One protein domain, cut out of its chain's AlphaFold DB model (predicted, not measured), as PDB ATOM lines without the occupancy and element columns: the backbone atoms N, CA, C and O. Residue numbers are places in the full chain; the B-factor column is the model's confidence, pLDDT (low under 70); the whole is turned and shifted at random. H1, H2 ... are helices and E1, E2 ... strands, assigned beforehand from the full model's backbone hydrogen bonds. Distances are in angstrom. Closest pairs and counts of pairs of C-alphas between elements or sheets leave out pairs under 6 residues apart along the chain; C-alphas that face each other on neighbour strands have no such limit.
ATOM      1  N   LYS A  58      50.613  29.140 -14.395       87.12
ATOM      2  CA  LYS A  58      49.640  30.237 -14.346       87.12
ATOM      3  C   LYS A  58      48.616  30.147 -15.471       87.12
ATOM      4  O   LYS A  58      47.447  30.394 -15.201       87.12
ATOM      5  N   GLU A  59      49.039  29.806 -16.687       85.12
ATOM      6  CA  GLU A  59      48.120  29.691 -17.825       85.12
ATOM      7  C   GLU A  59      47.165  28.509 -17.639       85.12
ATOM      8  O   GLU A  59      45.959  28.685 -17.752       85.12
ATOM      9  N   ILE A  60      47.687  27.341 -17.246       86.44
ATOM     10  CA  ILE A  60      46.867  26.163 -16.936       86.44
ATOM     11  C   ILE A  60      45.912  26.474 -15.782       86.44
ATOM     12  O   ILE A  60      44.725  26.205 -15.887       86.44
ATOM     13  N   LYS A  61      46.388  27.104 -14.701       88.31
ATOM     14  CA  LYS A  61      45.514  27.490 -13.585       88.31
ATOM     15  C   LYS A  61      44.396  28.434 -14.029       88.31
ATOM     16  O   LYS A  61      43.260  28.253 -13.616       88.31
ATOM     17  N   ARG A  62      44.709  29.421 -14.868       86.81
ATOM     18  CA  ARG A  62      43.712  30.350 -15.404       86.81
ATOM     19  C   ARG A  62      42.670  29.629 -16.260       86.81
ATOM     20  O   ARG A  62      41.496  29.943 -16.129       86.81
ATOM     21  N   ASP A  63      43.094  28.688 -17.100       86.44
ATOM     22  CA  ASP A  63      42.191  27.868 -17.917       86.44
ATOM     23  C   ASP A  63      41.258  27.014 -17.045       86.44
ATOM     24  O   ASP A  63      40.046  27.021 -17.238       86.44
ATOM     25  N   ILE A  64      41.804  26.375 -16.007       85.81
ATOM     26  CA  ILE A  64      41.031  25.614 -15.017       85.81
ATOM     27  C   ILE A  64      40.006  26.508 -14.312       85.81
ATOM     28  O   ILE A  64      38.844  26.133 -14.196       85.81
ATOM     29  N   ASP A  65      40.420  27.690 -13.852       85.62
ATOM     30  CA  ASP A  65      39.532  28.630 -13.165       85.62
ATOM     31  C   ASP A  65      38.407  29.119 -14.103       85.62
ATOM     32  O   ASP A  65      37.259  29.246 -13.671       85.62
ATOM     33  N   SER A  66      38.706  29.341 -15.388       86.50
ATOM     34  CA  SER A  66      37.717  29.681 -16.420       86.50
ATOM     35  C   SER A  66      36.725  28.545 -16.672       86.50
ATOM     36  O   SER A  66      35.519  28.779 -16.612       86.50
ATOM     37  N   LEU A  67      37.205  27.314 -16.875       83.06
ATOM     38  CA  LEU A  67      36.342  26.140 -17.038       83.06
ATOM     39  C   LEU A  67      35.438  25.945 -15.825       83.06
ATOM     40  O   LEU A  67      34.229  25.784 -15.969       83.06
ATOM     41  N   ARG A  68      36.008  26.023 -14.621       81.44
ATOM     42  CA  ARG A  68      35.251  25.899 -13.380       81.44
ATOM     43  C   ARG A  68      34.171  26.972 -13.296       81.44
ATOM     44  O   ARG A  68      33.030  26.650 -12.980       81.44
ATOM     45  N   SER A  69      34.508  28.228 -13.589       82.88
ATOM     46  CA  SER A  69      33.550  29.338 -13.609       82.88
ATOM     47  C   SER A  69      32.382  29.077 -14.563       82.88
ATOM     48  O   SER A  69      31.232  29.290 -14.182       82.88
ATOM     49  N   ASP A  70      32.648  28.587 -15.775       80.88
ATOM     50  CA  ASP A  70      31.580  28.289 -16.731       80.88
ATOM     51  C   ASP A  70      30.725  27.099 -16.291       80.88
ATOM     52  O   ASP A  70      29.506  27.112 -16.461       80.88
ATOM     53  N   MET A  71      31.340  26.082 -15.682       76.25
ATOM     54  CA  MET A  71      30.607  24.945 -15.133       76.25
ATOM     55  C   MET A  71      29.653  25.372 -14.012       76.25
ATOM     56  O   MET A  71      28.499  24.944 -14.001       76.25
ATOM     57  N   TRP A  72      30.079  26.278 -13.125       75.44
ATOM     58  CA  TRP A  72      29.180  26.899 -12.146       75.44
ATOM     59  C   TRP A  72      28.065  27.699 -12.828       75.44
ATOM     60  O   TRP A  72      26.909  27.618 -12.414       75.44
ATOM     61  N   ALA A  73      28.384  28.456 -13.880       75.94
ATOM     62  CA  ALA A  73      27.404  29.260 -14.604       75.94
ATOM     63  C   ALA A  73      26.340  28.401 -15.312       75.94
ATOM     64  O   ALA A  73      25.175  28.791 -15.326       75.94
ATOM     65  N   MET A  74      26.700  27.220 -15.831       71.81
ATOM     66  CA  MET A  74      25.745  26.285 -16.445       71.81
ATOM     67  C   MET A  74      24.660  25.804 -15.475       71.81
ATOM     68  O   MET A  74      23.543  25.524 -15.902       71.81
ATOM     69  N   GLY A  75      24.967  25.697 -14.181       68.31
ATOM     70  CA  GLY A  75      23.994  25.274 -13.174       68.31
ATOM     71  C   GLY A  75      23.019  26.373 -12.741       68.31
ATOM     72  O   GLY A  75      22.061  26.074 -12.033       68.31
ATOM     73  N   LEU A  76      23.254  27.638 -13.108       69.62
ATOM     74  CA  LEU A  76      22.510  28.790 -12.598       69.62
ATOM     75  C   LEU A  76      21.325  29.159 -13.507       69.62
ATOM     76  O   LEU A  76      21.508  29.619 -14.631       69.62
ATOM     77  N   ASP A  77      20.100  29.089 -12.983       72.12
ATOM     78  CA  ASP A  77      18.938  29.724 -13.614       72.12
ATOM     79  C   ASP A  77      18.994  31.231 -13.356       72.12
ATOM     80  O   ASP A  77      18.731  31.712 -12.247       72.12
ATOM     81  N   THR A  78      19.340  31.990 -14.395       72.06
ATOM     82  CA  THR A  78      19.442  33.455 -14.360       72.06
ATOM     83  C   THR A  78      18.109  34.135 -14.045       72.06
ATOM     84  O   THR A  78      18.098  35.231 -13.480       72.06
ATOM     85  N   THR A  79      16.986  33.470 -14.322       74.81
ATOM     86  CA  THR A  79      15.628  33.975 -14.083       74.81
ATOM     87  C   THR A  79      15.244  33.834 -12.616       74.81
ATOM     88  O   THR A  79      14.710  34.763 -12.008       74.81
ATOM     89  N   LYS A  80      15.530  32.671 -12.021       74.62
ATOM     90  CA  LYS A  80      15.190  32.367 -10.620       74.62
ATOM     91  C   LYS A  80      16.313  32.693  -9.636       74.62
ATOM     92  O   LYS A  80      16.078  32.613  -8.431       74.62
ATOM     93  N   LYS A  81      17.504  33.054 -10.132       73.81
ATOM     94  CA  LYS A  81      18.748  33.238  -9.362       73.81
ATOM     95  C   LYS A  81      19.034  32.052  -8.436       73.81
ATOM     96  O   LYS A  81      19.449  32.228  -7.291       73.81
ATOM     97  N   LYS A  82      18.746  30.842  -8.911       67.31
ATOM     98  CA  LYS A  82      18.886  29.589  -8.163       67.31
ATOM     99  C   LYS A  82      19.605  28.569  -9.026       67.31
ATOM    100  O   LYS A  82      19.452  28.588 -10.242       67.31
ATOM    101  N   TYR A  83      20.357  27.684  -8.388       63.94
ATOM    102  CA  TYR A  83      20.945  26.555  -9.089       63.94
ATOM    103  C   TYR A  83      19.858  25.520  -9.378       63.94
ATOM    104  O   TYR A  83      19.106  25.142  -8.474       63.94
ATOM    105  N   LEU A  84      19.732  25.114 -10.640       60.94
ATOM    106  CA  LEU A  84      18.831  24.042 -11.043       60.94
ATOM    107  C   LEU A  84      19.524  22.722 -10.759       60.94
ATOM    108  O   LEU A  84      20.417  22.292 -11.482       60.94
ATOM    109  N   ILE A  85      19.096  22.094  -9.675       60.31
ATOM    110  CA  ILE A  85      19.468  20.728  -9.361       60.31
ATOM    111  C   ILE A  85      18.449  19.837 -10.073       60.31
ATOM    112  O   ILE A  85      17.356  19.585  -9.565       60.31
ATOM    113  N   GLU A  86      18.774  19.400 -11.282       58.41
ATOM    114  CA  GLU A  86      18.009  18.351 -11.953       58.41
ATOM    115  C   GLU A  86      18.655  17.003 -11.637       58.41
ATOM    116  O   GLU A  86      19.846  16.826 -11.855       58.41
ATOM    117  N   GLN A  87      17.885  16.014 -11.176       55.97
ATOM    118  CA  GLN A  87      18.414  14.673 -10.851       55.97
ATOM    119  C   GLN A  87      19.139  13.995 -12.030       55.97
ATOM    120  O   GLN A  87      19.998  13.145 -11.821       55.97
ATOM    121  N   ASN A  88      18.836  14.408 -13.265       57.59
ATOM    122  CA  ASN A  88      19.466  13.902 -14.484       57.59
ATOM    123  C   ASN A  88      20.623  14.778 -14.991       57.59
ATOM    124  O   ASN A  88      21.225  14.459 -16.017       57.59
ATOM    125  N   SER A  89      20.971  15.875 -14.308       56.59
ATOM    126  CA  SER A  89      22.001  16.803 -14.784       56.59
ATOM    127  C   SER A  89      23.394  16.177 -14.853       56.59
ATOM    128  O   SER A  89      24.258  16.735 -15.528       56.59
ATOM    129  N   CYS A  90      23.594  15.045 -14.179       59.59
ATOM    130  CA  CYS A  90      24.883  14.385 -13.973       59.59
ATOM    131  C   CYS A  90      25.081  13.151 -14.864       59.59
ATOM    132  O   CYS A  90      26.119  12.517 -14.761       59.59
ATOM    133  N   ILE A  91      24.102  12.820 -15.718       58.66
ATOM    134  CA  ILE A  91      24.097  11.612 -16.569       58.66
ATOM    135  C   ILE A  91      24.905  11.810 -17.872       58.66
ATOM    136  O   ILE A  91      25.224  10.851 -18.565       58.66
ATOM    137  N   ASP A  92      25.235  13.056 -18.229       64.75
ATOM    138  CA  ASP A  92      26.117  13.363 -19.365       64.75
ATOM    139  C   ASP A  92      26.978  14.601 -19.083       64.75
ATOM    140  O   ASP A  92      26.859  15.663 -19.700       64.75
ATOM    141  N   ILE A  93      27.850  14.478 -18.083       69.62
ATOM    142  CA  ILE A  93      28.819  15.529 -17.744       69.62
ATOM    143  C   ILE A  93      29.758  15.790 -18.932       69.62
ATOM    144  O   ILE A  93      30.138  16.933 -19.181       69.62
ATOM    145  N   SER A  94      30.092  14.754 -19.709       68.50
ATOM    146  CA  SER A  94      31.001  14.868 -20.849       68.50
ATOM    147  C   SER A  94      30.462  15.744 -21.979       68.50
ATOM    148  O   SER A  94      31.170  16.645 -22.421       68.50
ATOM    149  N   GLY A  95      29.212  15.543 -22.405       69.12
ATOM    150  CA  GLY A  95      28.577  16.367 -23.433       69.12
ATOM    151  C   GLY A  95      28.399  17.814 -22.980       69.12
ATOM    152  O   GLY A  95      28.637  18.743 -23.751       69.12
ATOM    153  N   LYS A  96      28.083  18.031 -21.698       72.56
ATOM    154  CA  LYS A  96      27.990  19.380 -21.120       72.56
ATOM    155  C   LYS A  96      29.321  20.123 -21.123       72.56
ATOM    156  O   LYS A  96      29.334  21.321 -21.379       72.56
ATOM    157  N   ILE A  97      30.429  19.428 -20.867       75.69
ATOM    158  CA  ILE A  97      31.769  20.028 -20.916       75.69
ATOM    159  C   ILE A  97      32.134  20.443 -22.339       75.69
ATOM    160  O   ILE A  97      32.640  21.544 -22.522       75.69
ATOM    161  N   LEU A  98      31.849  19.602 -23.339       79.56
ATOM    162  CA  LEU A  98      32.094  19.947 -24.746       79.56
ATOM    163  C   LEU A  98      31.276  21.172 -25.192       79.56
ATOM    164  O   LEU A  98      31.718  21.925 -26.052       79.56
ATOM    165  N   GLY A  99      30.106  21.389 -24.584       75.75
ATOM    166  CA  GLY A  99      29.252  22.552 -24.826       75.75
ATOM    167  C   GLY A  99      29.642  23.830 -24.070       75.75
ATOM    168  O   GLY A  99      28.934  24.831 -24.190       75.75
ATOM    169  N   LEU A 100      30.719  23.825 -23.277       80.25
ATOM    170  CA  LEU A 100      31.162  25.016 -22.550       80.25
ATOM    171  C   LEU A 100      31.698  26.092 -23.508       80.25
ATOM    172  O   LEU A 100      32.443  25.774 -24.435       80.25
ATOM    173  N   PRO A 101      31.427  27.385 -23.254       79.69
ATOM    174  CA  PRO A 101      31.917  28.462 -24.109       79.69
ATOM    175  C   PRO A 101      33.449  28.560 -24.121       79.69
ATOM    176  O   PRO A 101      34.014  28.859 -25.166       79.69
ATOM    177  N   ASN A 102      34.131  28.266 -23.004       82.06
ATOM    178  CA  ASN A 102      35.598  28.188 -22.962       82.06
ATOM    179  C   ASN A 102      36.150  26.778 -23.274       82.06
ATOM    180  O   ASN A 102      37.340  26.510 -23.058       82.06
ATOM    181  N   TRP A 103      35.313  25.847 -23.754       82.12
ATOM    182  CA  TRP A 103      35.803  24.553 -24.231       82.12
ATOM    183  C   TRP A 103      36.598  24.704 -25.526       82.12
ATOM    184  O   TRP A 103      37.699  24.169 -25.638       82.12
ATOM    185  N   ASP A 104      36.059  25.452 -26.480       77.62
ATOM    186  CA  ASP A 104      36.749  25.726 -27.731       77.62
ATOM    187  C   ASP A 104      37.739  26.876 -27.522       77.62
ATOM    188  O   ASP A 104      37.373  27.989 -27.132       77.62
ATOM    189  N   ILE A 105      39.024  26.591 -27.719       76.31
ATOM    190  CA  ILE A 105      40.088  27.576 -27.541       76.31
ATOM    191  C   ILE A 105      40.574  27.994 -28.918       76.31
ATOM    192  O   ILE A 105      40.949  27.160 -29.739       76.31
ATOM    193  N   ASN A 106      40.667  29.309 -29.143       67.56
ATOM    194  CA  ASN A 106      41.280  29.833 -30.356       67.56
ATOM    195  C   ASN A 106      42.722  29.307 -30.496       67.56
ATOM    196  O   ASN A 106      43.641  29.727 -29.789       67.56
ATOM    197  N   SER A 107      42.899  28.400 -31.449       67.38
ATOM    198  CA  SER A 107      44.124  27.654 -31.713       67.38
ATOM    199  C   SER A 107      44.942  28.280 -32.847       67.38
ATOM    200  O   SER A 107      45.612  27.598 -33.621       67.38
ATOM    201  N   THR A 108      44.932  29.610 -32.971       69.88
ATOM    202  CA  THR A 108      45.748  30.267 -33.998       69.88
ATOM    203  C   THR A 108      47.233  30.046 -33.707       69.88
ATOM    204  O   THR A 108      47.771  30.489 -32.691       69.88
ATOM    205  N   ARG A 109      47.919  29.351 -34.620       68.56
ATOM    206  CA  ARG A 109      49.346  29.051 -34.485       68.56
ATOM    207  C   ARG A 109      50.173  30.339 -34.629       68.56
ATOM    208  O   ARG A 109      50.126  30.966 -35.685       68.56
ATOM    209  N   PRO A 110      51.006  30.702 -33.635       66.75
ATOM    210  CA  PRO A 110      51.717  31.981 -33.641       66.75
ATOM    211  C   PRO A 110      52.939  32.018 -34.576       66.75
ATOM    212  O   PRO A 110      53.495  33.088 -34.807       66.75
ATOM    213  N   GLY A 111      53.394  30.878 -35.117       67.94
ATOM    214  CA  GLY A 111      54.490  30.850 -36.088       67.94
ATOM    215  C   GLY A 111      54.954  29.454 -36.515       67.94
ATOM    216  O   GLY A 111      54.545  28.431 -35.961       67.94
ATOM    217  N   LEU A 112      55.851  29.423 -37.508       62.91
ATOM    218  CA  LEU A 112      56.373  28.195 -38.130       62.91
ATOM    219  C   LEU A 112      57.181  27.311 -37.159       62.91
ATOM    220  O   LEU A 112      57.162  26.091 -37.277       62.91
ATOM    221  N   ASN A 113      57.840  27.924 -36.169       67.88
ATOM    222  CA  ASN A 113      58.678  27.228 -35.183       67.88
ATOM    223  C   ASN A 113      57.888  26.674 -33.987       67.88
ATOM    224  O   ASN A 113      58.469  26.068 -33.092       67.88
ATOM    225  N   SER A 114      56.576  26.904 -33.928       70.62
ATOM    226  CA  SER A 114      55.739  26.381 -32.849       70.62
ATOM    227  C   SER A 114      55.507  24.874 -33.019       70.62
ATOM    228  O   SER A 114      55.447  24.424 -34.167       70.62
ATOM    229  N   PRO A 115      55.346  24.085 -31.936       75.69
ATOM    230  CA  PRO A 115      55.133  22.646 -32.050       75.69
ATOM    231  C   PRO A 115      53.860  22.373 -32.842       75.69
ATOM    232  O   PRO A 115      52.896  23.128 -32.712       75.69
ATOM    233  N   ALA A 116      53.852  21.316 -33.651       76.06
ATOM    234  CA  ALA A 116      52.656  20.929 -34.385       76.06
ATOM    235  C   ALA A 116      51.544  20.480 -33.416       76.06
ATOM    236  O   ALA A 116      51.839  19.836 -32.396       76.06
ATOM    237  N   PRO A 117      50.277  20.803 -33.724       78.38
ATOM    238  CA  PRO A 117      49.153  20.297 -32.957       78.38
ATOM    239  C   PRO A 117      49.065  18.765 -33.035       78.38
ATOM    240  O   PRO A 117      49.652  18.153 -33.934       78.38
ATOM    241  N   PRO A 118      48.393  18.112 -32.071       77.25
ATOM    242  CA  PRO A 118      48.074  16.692 -32.188       77.25
ATOM    243  C   PRO A 118      47.300  16.415 -33.489       77.25
ATOM    244  O   PRO A 118      46.461  17.208 -33.902       77.25
ATOM    245  N   SER A 119      47.619  15.301 -34.147       67.06
ATOM    246  CA  SER A 119      46.936  14.850 -35.360       67.06
ATOM    247  C   SER A 119      45.632  14.147 -34.986       67.06
ATOM    248  O   SER A 119      45.679  13.075 -34.382       67.06
ATOM    249  N   GLY A 120      44.497  14.734 -35.353       63.25
ATOM    250  CA  GLY A 120      43.170  14.162 -35.139       63.25
ATOM    251  C   GLY A 120      42.166  15.230 -34.726       63.25
ATOM    252  O   GLY A 120      42.419  15.971 -33.778       63.25
ATOM    253  N   ASP A 121      41.037  15.279 -35.428       66.31
ATOM    254  CA  ASP A 121      39.914  16.173 -35.132       66.31
ATOM    255  C   ASP A 121      39.024  15.545 -34.046       66.31
ATOM    256  O   ASP A 121      37.863  15.215 -34.277       66.31
ATOM    257  N   ASP A 122      39.601  15.287 -32.871       78.56
ATOM    258  CA  ASP A 122      38.830  14.861 -31.702       78.56
ATOM    259  C   ASP A 122      38.416  16.102 -30.908       78.56
ATOM    260  O   ASP A 122      39.262  16.793 -30.341       78.56
ATOM    261  N   GLU A 123      37.111  16.376 -30.836       79.12
ATOM    262  CA  GLU A 123      36.530  17.509 -30.097       79.12
ATOM    263  C   GLU A 123      36.909  17.506 -28.605       79.12
ATOM    264  O   GLU A 123      36.895  18.549 -27.941       79.12
ATOM    265  N   ARG A 124      37.299  16.339 -28.072       81.00
ATOM    266  CA  ARG A 124      37.779  16.154 -26.695       81.00
ATOM    267  C   ARG A 124      39.197  16.667 -26.479       81.00
ATOM    268  O   ARG A 124      39.627  16.766 -25.326       81.00
ATOM    269  N   ILE A 125      39.926  16.957 -27.553       84.25
ATOM    270  CA  ILE A 125      41.304  17.426 -27.522       84.25
ATOM    271  C   ILE A 125      41.336  18.877 -27.976       84.25
ATOM    272  O   ILE A 125      41.041  19.211 -29.115       84.25
ATOM    273  N   GLN A 126      41.767  19.742 -27.072       86.00
ATOM    274  CA  GLN A 126      41.905  21.170 -27.307       86.00
ATOM    275  C   GLN A 126      43.364  21.556 -27.132       86.00
ATOM    276  O   GLN A 126      44.087  20.967 -26.324       86.00
ATOM    277  N   TYR A 127      43.841  22.522 -27.903       86.31
ATOM    278  CA  TYR A 127      45.230  22.944 -27.816       86.31
ATOM    279  C   TYR A 127      45.380  24.422 -28.120       86.31
ATOM    280  O   TYR A 127      44.664  24.992 -28.938       86.31
ATOM    281  N   TRP A 128      46.362  25.040 -27.478       85.81
ATOM    282  CA  TRP A 128      46.696  26.427 -27.743       85.81
ATOM    283  C   TRP A 128      48.167  26.704 -27.482       85.81
ATOM    284  O   TRP A 128      48.862  26.002 -26.735       85.81
ATOM    285  N   TRP A 129      48.639  27.773 -28.109       83.00
ATOM    286  CA  TRP A 129      49.947  28.332 -27.832       83.00
ATOM    287  C   TRP A 129      49.761  29.511 -26.879       83.00
ATOM    288  O   TRP A 129      48.996  30.424 -27.195       83.00
ATOM    289  N   PRO A 130      50.420  29.513 -25.709       76.62
ATOM    290  CA  PRO A 130      50.341  30.641 -24.799       76.62
ATOM    291  C   PRO A 130      50.863  31.902 -25.497       76.62
ATOM    292  O   PRO A 130      51.954  31.915 -26.071       76.62
ATOM    293  N   ASP A 131      50.040  32.944 -25.467       67.00
ATOM    294  CA  ASP A 131      50.258  34.180 -26.211       67.00
ATOM    295  C   ASP A 131      51.504  34.943 -25.720       67.00
ATOM    296  O   ASP A 131      51.814  34.995 -24.522       67.00
ATOM    297  N   GLN A 132      52.208  35.580 -26.657       60.75
ATOM    298  CA  GLN A 132      53.336  36.465 -26.376       60.75
ATOM    299  C   GLN A 132      52.903  37.701 -25.578       60.75
ATOM    300  O   GLN A 132      53.697  38.202 -24.775       60.75
ATOM    301  N   GLU A 133      51.662  38.170 -25.749       58.72
ATOM    302  CA  GLU A 133      51.123  39.312 -24.996       58.72
ATOM    303  C   GLU A 133      50.906  38.981 -23.514       58.72
ATOM    304  O   GLU A 133      51.161  39.813 -22.640       58.72
ATOM    305  N   LYS A 134      50.529  37.733 -23.202       58.62
ATOM    306  CA  LYS A 134      50.319  37.259 -21.824       58.62
ATOM    307  C   LYS A 134      51.625  36.980 -21.073       58.62
ATOM    308  O   LYS A 134      51.627  36.902 -19.843       58.62
ATOM    309  N   GLY A 135      52.756  36.871 -21.777       57.22
ATOM    310  CA  GLY A 135      54.059  36.709 -21.142       57.22
ATOM    311  C   GLY A 135      55.245  36.784 -22.100       57.22
ATOM    312  O   GLY A 135      55.447  35.903 -22.932       57.22
ATOM    313  N   LYS A 136      56.148  37.751 -21.864       59.00
ATOM    314  CA  LYS A 136      57.433  37.887 -22.591       59.00
ATOM    315  C   LYS A 136      58.286  36.607 -22.585       59.00
ATOM    316  O   LYS A 136      59.117  36.429 -23.467       59.00
ATOM    317  N   ILE A 137      58.081  35.727 -21.601       61.12
ATOM    318  CA  ILE A 137      58.799  34.454 -21.422       61.12
ATOM    319  C   ILE A 137      58.491  33.460 -22.562       61.12
ATOM    320  O   ILE A 137      59.331  32.613 -22.867       61.12
ATOM    321  N   PHE A 138      57.340  33.596 -23.231       65.12
ATOM    322  CA  PHE A 138      56.929  32.745 -24.355       65.12
ATOM    323  C   PHE A 138      57.407  33.259 -25.725       65.12
ATOM    324  O   PHE A 138      57.305  32.551 -26.729       65.12
ATOM    325  N   LYS A 139      57.972  34.473 -25.795       60.22
ATOM    326  CA  LYS A 139      58.424  35.074 -27.056       60.22
ATOM    327  C   LYS A 139      59.547  34.243 -27.688       60.22
ATOM    328  O   LYS A 139      60.610  34.069 -27.096       60.22
ATOM    329  N   GLY A 140      59.305  33.757 -28.908       57.22
ATOM    330  CA  GLY A 140      60.276  32.993 -29.700       57.22
ATOM    331  C   GLY A 140      60.475  31.537 -29.269       57.22
ATOM    332  O   GLY A 140      61.476  30.939 -29.655       57.22
ATOM    333  N   ARG A 141      59.570  30.959 -28.463       65.69
ATOM    334  CA  ARG A 141      59.714  29.586 -27.958       65.69
ATOM    335  C   ARG A 141      58.499  28.714 -28.249       65.69
ATOM    336  O   ARG A 141      57.361  29.170 -28.247       65.69
ATOM    337  N   ALA A 142      58.781  27.441 -28.495       70.88
ATOM    338  CA  ALA A 142      57.840  26.454 -28.988       70.88
ATOM    339  C   ALA A 142      57.157  25.716 -27.821       70.88
ATOM    340  O   ALA A 142      57.540  24.594 -27.499       70.88
ATOM    341  N   VAL A 143      56.183  26.350 -27.160       79.88
ATOM    342  CA  VAL A 143      55.345  25.706 -26.127       79.88
ATOM    343  C   VAL A 143      53.938  25.507 -26.672       79.88
ATOM    344  O   VAL A 143      53.347  26.454 -27.178       79.88
ATOM    345  N   LEU A 144      53.401  24.299 -26.551       85.19
ATOM    346  CA  LEU A 144      52.022  23.952 -26.876       85.19
ATOM    347  C   LEU A 144      51.391  23.295 -25.651       85.19
ATOM    348  O   LEU A 144      51.924  22.315 -25.126       85.19
ATOM    349  N   ILE A 145      50.264  23.832 -25.204       86.69
ATOM    350  CA  ILE A 145      49.463  23.228 -24.141       86.69
ATOM    351  C   ILE A 145      48.330  22.468 -24.819       86.69
ATOM    352  O   ILE A 145      47.682  22.985 -25.725       86.69
ATOM    353  N   VAL A 146      48.138  21.220 -24.412       87.50
ATOM    354  CA  VAL A 146      47.093  20.330 -24.908       87.50
ATOM    355  C   VAL A 146      46.241  19.909 -23.724       87.50
ATOM    356  O   VAL A 146      46.756  19.389 -22.736       87.50
ATOM    357  N   ARG A 147      44.940  20.111 -23.845       88.31
ATOM    358  CA  ARG A 147      43.907  19.683 -22.916       88.31
ATOM    359  C   ARG A 147      43.149  18.516 -23.539       88.31
ATOM    360  O   ARG A 147      42.793  18.576 -24.707       88.31
ATOM    361  N   GLU A 148      42.922  17.454 -22.781       87.31
ATOM    362  CA  GLU A 148      42.237  16.244 -23.248       87.31
ATOM    363  C   GLU A 148      41.200  15.799 -22.215       87.31
ATOM    364  O   GLU A 148      41.549  15.556 -21.057       87.31
ATOM    365  N   LEU A 149      39.938  15.676 -22.632       81.88
ATOM    366  CA  LEU A 149      38.872  15.102 -21.813       81.88
ATOM    367  C   LEU A 149      38.911  13.575 -21.899       81.88
ATOM    368  O   LEU A 149      38.635  12.982 -22.942       81.88
ATOM    369  N   VAL A 150      39.208  12.930 -20.776       80.94
ATOM    370  CA  VAL A 150      39.220  11.474 -20.639       80.94
ATOM    371  C   VAL A 150      38.075  11.047 -19.738       80.94
ATOM    372  O   VAL A 150      38.095  11.291 -18.536       80.94
ATOM    373  N   VAL A 151      37.097  10.353 -20.310       70.69
ATOM    374  CA  VAL A 151      35.971   9.784 -19.561       70.69
ATOM    375  C   VAL A 151      36.276   8.320 -19.264       70.69
ATOM    376  O   VAL A 151      36.442   7.517 -20.183       70.69
ATOM    377  N   LYS A 152      36.377   7.960 -17.982       64.50
ATOM    378  CA  LYS A 152      36.523   6.570 -17.538       64.50
ATOM    379  C   LYS A 152      35.219   6.095 -16.922       64.50
ATOM    380  O   LYS A 152      34.828   6.574 -15.863       64.50
ATOM    381  N   SER A 153      34.590   5.116 -17.564       56.22
ATOM    382  CA  SER A 153      33.434   4.427 -17.000       56.22
ATOM    383  C   SER A 153      33.878   3.262 -16.128       56.22
ATOM    384  O   SER A 153      34.556   2.352 -16.607       56.22
ATOM    385  N   PHE A 154      33.511   3.287 -14.845       49.62
ATOM    386  CA  PHE A 154      33.815   2.199 -13.911       49.62
ATOM    387  C   PHE A 154      32.779   1.068 -13.945       49.62
ATOM    388  O   PHE A 154      33.029   0.008 -13.370       49.62
ATOM    389  N   ASN A 155      31.645   1.237 -14.639       45.97
ATOM    390  CA  ASN A 155      30.595   0.222 -14.685       45.97
ATOM    391  C   ASN A 155      29.768   0.282 -15.983       45.97
ATOM    392  O   ASN A 155      29.340   1.350 -16.400       45.97
ATOM    393  N   LYS A 156      29.468  -0.870 -16.600       49.25
ATOM    394  CA  LYS A 156      28.624  -0.983 -17.817       49.25
ATOM    395  C   LYS A 156      27.118  -0.902 -17.512       49.25
ATOM    396  O   LYS A 156      26.315  -1.533 -18.197       49.25
ATOM    397  N   ASN A 157      26.732  -0.226 -16.435       48.56
ATOM    398  CA  ASN A 157      25.346  -0.183 -15.991       48.56
ATOM    399  C   ASN A 157      24.734   1.157 -16.407       48.56
ATOM    400  O   ASN A 157      25.060   2.185 -15.826       48.56
ATOM    401  N   ASN A 158      23.839   1.140 -17.398       49.75
ATOM    402  CA  ASN A 158      23.268   2.341 -18.032       49.75
ATOM    403  C   ASN A 158      22.484   3.271 -17.080       49.75
ATOM    404  O   ASN A 158      22.106   4.365 -17.482       49.75
ATOM    405  N   ASN A 159      22.218   2.839 -15.842       42.19
ATOM    406  CA  ASN A 159      21.393   3.562 -14.867       42.19
ATOM    407  C   ASN A 159      22.194   4.255 -13.750       42.19
ATOM    408  O   ASN A 159      21.600   4.932 -12.916       42.19
ATOM    409  N   LEU A 160      23.513   4.062 -13.683       42.16
ATOM    410  CA  LEU A 160      24.383   4.688 -12.686       42.16
ATOM    411  C   LEU A 160      25.602   5.235 -13.415       42.16
ATOM    412  O   LEU A 160      26.538   4.486 -13.700       42.16
ATOM    413  N   ASP A 161      25.576   6.530 -13.723       47.06
ATOM    414  CA  ASP A 161      26.717   7.195 -14.333       47.06
ATOM    415  C   ASP A 161      27.835   7.349 -13.287       47.06
ATOM    416  O   ASP A 161      27.925   8.331 -12.559       47.06
ATOM    417  N   GLN A 162      28.654   6.305 -13.141       50.41
ATOM    418  CA  GLN A 162      29.886   6.314 -12.344       50.41
ATOM    419  C   GLN A 162      31.084   6.721 -13.213       50.41
ATOM    420  O   GLN A 162      32.203   6.238 -13.015       50.41
ATOM    421  N   ASN A 163      30.852   7.547 -14.234       51.47
ATOM    422  CA  ASN A 163      31.906   8.020 -15.107       51.47
ATOM    423  C   ASN A 163      32.724   9.092 -14.387       51.47
ATOM    424  O   ASN A 163      32.250  10.196 -14.130       51.47
ATOM    425  N   ILE A 164      33.988   8.785 -14.104       59.19
ATOM    426  CA  ILE A 164      34.945   9.810 -13.694       59.19
ATOM    427  C   ILE A 164      35.448  10.471 -14.973       59.19
ATOM    428  O   ILE A 164      36.125   9.845 -15.796       59.19
ATOM    429  N   SER A 165      35.073  11.734 -15.157       67.00
ATOM    430  CA  SER A 165      35.585  12.571 -16.237       67.00
ATOM    431  C   SER A 165      36.827  13.303 -15.746       67.00
ATOM    432  O   SER A 165      36.771  14.012 -14.748       67.00
ATOM    433  N   ASN A 166      37.945  13.141 -16.444       77.69
ATOM    434  CA  ASN A 166      39.209  13.789 -16.118       77.69
ATOM    435  C   ASN A 166      39.629  14.736 -17.236       77.69
ATOM    436  O   ASN A 166      39.574  14.369 -18.408       77.69
ATOM    437  N   ILE A 167      40.130  15.915 -16.876       81.00
ATOM    438  CA  ILE A 167      40.831  16.791 -17.818       81.00
ATOM    439  C   ILE A 167      42.329  16.598 -17.636       81.00
ATOM    440  O   ILE A 167      42.894  16.964 -16.605       81.00
ATOM    441  N   ASN A 168      42.973  16.053 -18.662       85.62
ATOM    442  CA  ASN A 168      44.415  15.886 -18.724       85.62
ATOM    443  C   ASN A 168      45.058  17.067 -19.445       85.62
ATOM    444  O   ASN A 168      44.756  17.336 -20.606       85.62
ATOM    445  N   TYR A 169      46.023  17.703 -18.793       86.31
ATOM    446  CA  TYR A 169      46.878  18.712 -19.401       86.31
ATOM    447  C   TYR A 169      48.228  18.093 -19.756       86.31
ATOM    448  O   TYR A 169      48.938  17.544 -18.907       86.31
ATOM    449  N   ARG A 170      48.594  18.195 -21.029       87.44
ATOM    450  CA  ARG A 170      49.909  17.848 -21.565       87.44
ATOM    451  C   ARG A 170      50.577  19.110 -22.074       87.44
ATOM    452  O   ARG A 170      49.947  19.953 -22.705       87.44
ATOM    453  N   VAL A 171      51.868  19.226 -21.821       85.12
ATOM    454  CA  VAL A 171      52.676  20.347 -22.285       85.12
ATOM    455  C   VAL A 171      53.739  19.786 -23.207       85.12
ATOM    456  O   VAL A 171      54.557  18.956 -22.805       85.12
ATOM    457  N   LYS A 172      53.729  20.258 -24.450       83.31
ATOM    458  CA  LYS A 172      54.814  20.032 -25.392       83.31
ATOM    459  C   LYS A 172      55.708  21.258 -25.394       83.31
ATOM    460  O   LYS A 172      55.272  22.341 -25.779       83.31
ATOM    461  N   TRP A 173      56.957  21.087 -24.986       77.38
ATOM    462  CA  TRP A 173      58.016  22.032 -25.318       77.38
ATOM    463  C   TRP A 173      59.090  21.281 -26.088       77.38
ATOM    464  O   TRP A 173      59.431  20.161 -25.713       77.38
ATOM    465  N   ASN A 174      59.653  21.890 -27.131       72.06
ATOM    466  CA  ASN A 174      60.684  21.254 -27.964       72.06
ATOM    467  C   ASN A 174      60.282  19.801 -28.336       72.06
ATOM    468  O   ASN A 174      59.177  19.596 -28.835       72.06
ATOM    469  N   ASP A 175      61.127  18.813 -28.018       66.62
ATOM    470  CA  ASP A 175      60.880  17.380 -28.253       66.62
ATOM    471  C   ASP A 175      60.235  16.652 -27.059       66.62
ATOM    472  O   ASP A 175      59.916  15.465 -27.131       66.62
ATOM    473  N   ASN A 176      60.026  17.350 -25.940       71.19
ATOM    474  CA  ASN A 176      59.472  16.759 -24.730       71.19
ATOM    475  C   ASN A 176      57.953  16.923 -24.717       71.19
ATOM    476  O   ASN A 176      57.431  18.038 -24.720       71.19
ATOM    477  N   ASN A 177      57.247  15.800 -24.627       77.50
ATOM    478  CA  ASN A 177      55.814  15.761 -24.362       77.50
ATOM    479  C   ASN A 177      55.597  15.258 -22.935       77.50
ATOM    480  O   ASN A 177      55.775  14.072 -22.659       77.50
ATOM    481  N   LEU A 178      55.265  16.168 -22.025       82.06
ATOM    482  CA  LEU A 178      55.143  15.867 -20.604       82.06
ATOM    483  C   LEU A 178      53.679  15.957 -20.181       82.06
ATOM    484  O   LEU A 178      53.011  16.966 -20.415       82.06
ATOM    485  N   HIS A 179      53.188  14.904 -19.526       81.88
ATOM    486  CA  HIS A 179      51.966  15.017 -18.737       81.88
ATOM    487  C   HIS A 179      52.225  15.993 -17.590       81.88
ATOM    488  O   HIS A 179      53.229  15.868 -16.888       81.88
ATOM    489  N   TRP A 180      51.338  16.969 -17.434       85.62
ATOM    490  CA  TRP A 180      51.540  18.070 -16.504       85.62
ATOM    491  C   TRP A 180      50.665  17.932 -15.264       85.62
ATOM    492  O   TRP A 180      51.174  17.871 -14.148       85.62
ATOM    493  N   ILE A 181      49.348  17.866 -15.461       84.12
ATOM    494  CA  ILE A 181      48.367  17.720 -14.387       84.12
ATOM    495  C   ILE A 181      47.091  17.071 -14.930       84.12
ATOM    496  O   ILE A 181      46.744  17.251 -16.099       84.12
ATOM    497  N   SER A 182      46.391  16.330 -14.075       79.62
ATOM    498  CA  SER A 182      45.040  15.826 -14.320       79.62
ATOM    499  C   SER A 182      44.105  16.400 -13.266       79.62
ATOM    500  O   SER A 182      44.464  16.445 -12.089       79.62
ATOM    501  N   ILE A 183      42.904  16.791 -13.677       77.94
ATOM    502  CA  ILE A 183      41.835  17.222 -12.773       77.94
ATOM    503  C   ILE A 183      40.686  16.243 -12.872       77.94
ATOM    504  O   ILE A 183      40.264  15.917 -13.979       77.94
ATOM    505  N   ASP A 184      40.207  15.798 -11.716       71.44
ATOM    506  CA  ASP A 184      38.999  14.993 -11.595       71.44
ATOM    507  C   ASP A 184      37.781  15.916 -11.539       71.44
ATOM    508  O   ASP A 184      37.579  16.658 -10.576       71.44
ATOM    509  N   LEU A 185      36.983  15.878 -12.600       67.75
ATOM    510  CA  LEU A 185      35.770  16.675 -12.722       67.75
ATOM    511  C   LEU A 185      34.602  16.046 -11.983       67.75
ATOM    512  O   LEU A 185      33.665  16.762 -11.664       67.75
ATOM    513  N   GLY A 186      34.630  14.740 -11.710       60.88
ATOM    514  CA  GLY A 186      33.610  14.090 -10.898       60.88
ATOM    515  C   GLY A 186      33.584  14.721  -9.512       60.88
ATOM    516  O   GLY A 186      32.543  15.196  -9.071       60.88
ATOM    517  N   ALA A 187      34.742  14.836  -8.860       60.62
ATOM    518  CA  ALA A 187      34.848  15.482  -7.552       60.62
ATOM    519  C   ALA A 187      34.410  16.962  -7.563       60.62
ATOM    520  O   ALA A 187      33.781  17.423  -6.610       60.62
ATOM    521  N   GLU A 188      34.704  17.708  -8.633       59.47
ATOM    522  CA  GLU A 188      34.270  19.107  -8.761       59.47
ATOM    523  C   GLU A 188      32.765  19.227  -9.065       59.47
ATOM    524  O   GLU A 188      32.080  20.052  -8.455       59.47
ATOM    525  N   ALA A 189      32.229  18.356  -9.922       56.53
ATOM    526  CA  ALA A 189      30.829  18.340 -10.340       56.53
ATOM    527  C   ALA A 189      29.878  17.735  -9.302       56.53
ATOM    528  O   ALA A 189      28.719  18.139  -9.228       56.53
ATOM    529  N   HIS A 190      30.352  16.832  -8.438       53.41
ATOM    530  CA  HIS A 190      29.579  16.295  -7.314       53.41
ATOM    531  C   HIS A 190      29.145  17.384  -6.319       53.41
ATOM    532  O   HIS A 190      28.159  17.201  -5.614       53.41
ATOM    533  N   SER A 191      29.814  18.544  -6.288       52.22
ATOM    534  CA  SER A 191      29.336  19.704  -5.520       52.22
ATOM    535  C   SER A 191      28.098  20.390  -6.127       52.22
ATOM    536  O   SER A 191      27.451  21.187  -5.451       52.22
TER     537      SER A 191
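AT A GLANCE: This is residues 58 to 191 of the 194 residues of an uncharacterized protein of Prochlorococcus marinus (strain MIT 9312) (UniProt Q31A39). A strongly twisted sheet of four antiparallel strands, built round the long hairpin of E2 and E3, makes a wall; two short helices, H2 and H3, sit on one face of it, and the longest helix, H1, only grazes the sheet with residues 59 to 64. Long loops reach out around this body, among them residues 75 to 92 and 129 to 142. The printed part has 134 residues with three named helices and four named strands, along the chain H1 H2 E1 E2 E3 E4 H3; the sheet's order is E1 E2 E3 E4. The class is mixed, helices and strands, with under half of the residues, 63, in named elements. The whole is only just compact, close to loose, with a radius of gyration of the C-alphas of 16.9 A and spans of 49 by 37 by 22 A.

IN THESE COORDINATES: E2 holds residues 143 to 153, 31.9 A long, from C-alpha 143 at (55.345, 25.706, -26.127). E3 holds residues 163 to 173, 31.3 A long. E4 holds residues 176 to 184, 24.4 A, and E1 residues 125 to 128, 10.5 A. H1, residues 58 to 74, begins with C-alpha 58 at (49.640, 30.237, -14.346) and is 24.3 A long. H2 is residues 93 to 98, 8.9 A. H3, residues 185 to 189, 5.7 A, ends with C-alpha 189 at (30.829, 18.340, -10.340).

HOW THE PARTS SIT: The four strands form a meander, each strand the antiparallel neighbour of the one before. In the hairpin of E2 and E3, at 162 degrees, N 148 and O 168 are 2.8 A apart, within hydrogen-bond range. In the hairpin of E3 and E4, N 169 and O 181 are 2.8 A apart; in that of E1 and E2, N 126 and O 147 are 2.8 A apart. The edge strands E1 and E4 are apart. H2 is on the sheet over E2, at a height of 9.0 A, and runs along the strands at 26 degrees to E2 on the local plane. H3 is on the same face, at a height of 5.0 A, over none of the strands; its closest C-alpha pair with E3 is Gly 186 and Ile 164, 5.3 A. H1 and H2 are close but not clearly touching, with the C-alphas of Met 71 and Ile 97 7.7 A apart, opposite ways at a steep tilt of 65 degrees. H1 and H3 are near each other, with 7 pairs of C-alphas within 10 A. In H1, H2 and H3 every O i to N i+4 pair is within hydrogen-bond range.

THE WHOLE: The two C-alphas farthest apart, those of Lys 80 and Asp 175, are 51.2 A from each other. The printed part has no cut. The links H1 to H2, H2 to E1 and E1 to E2 are long, with 18, 26 and 14 residues. The mean pLDDT of the printed part is 71.3, and 60 residues are under 70, among them 82 to 95, 131 to 141, 152 to 165 and 185 to 191.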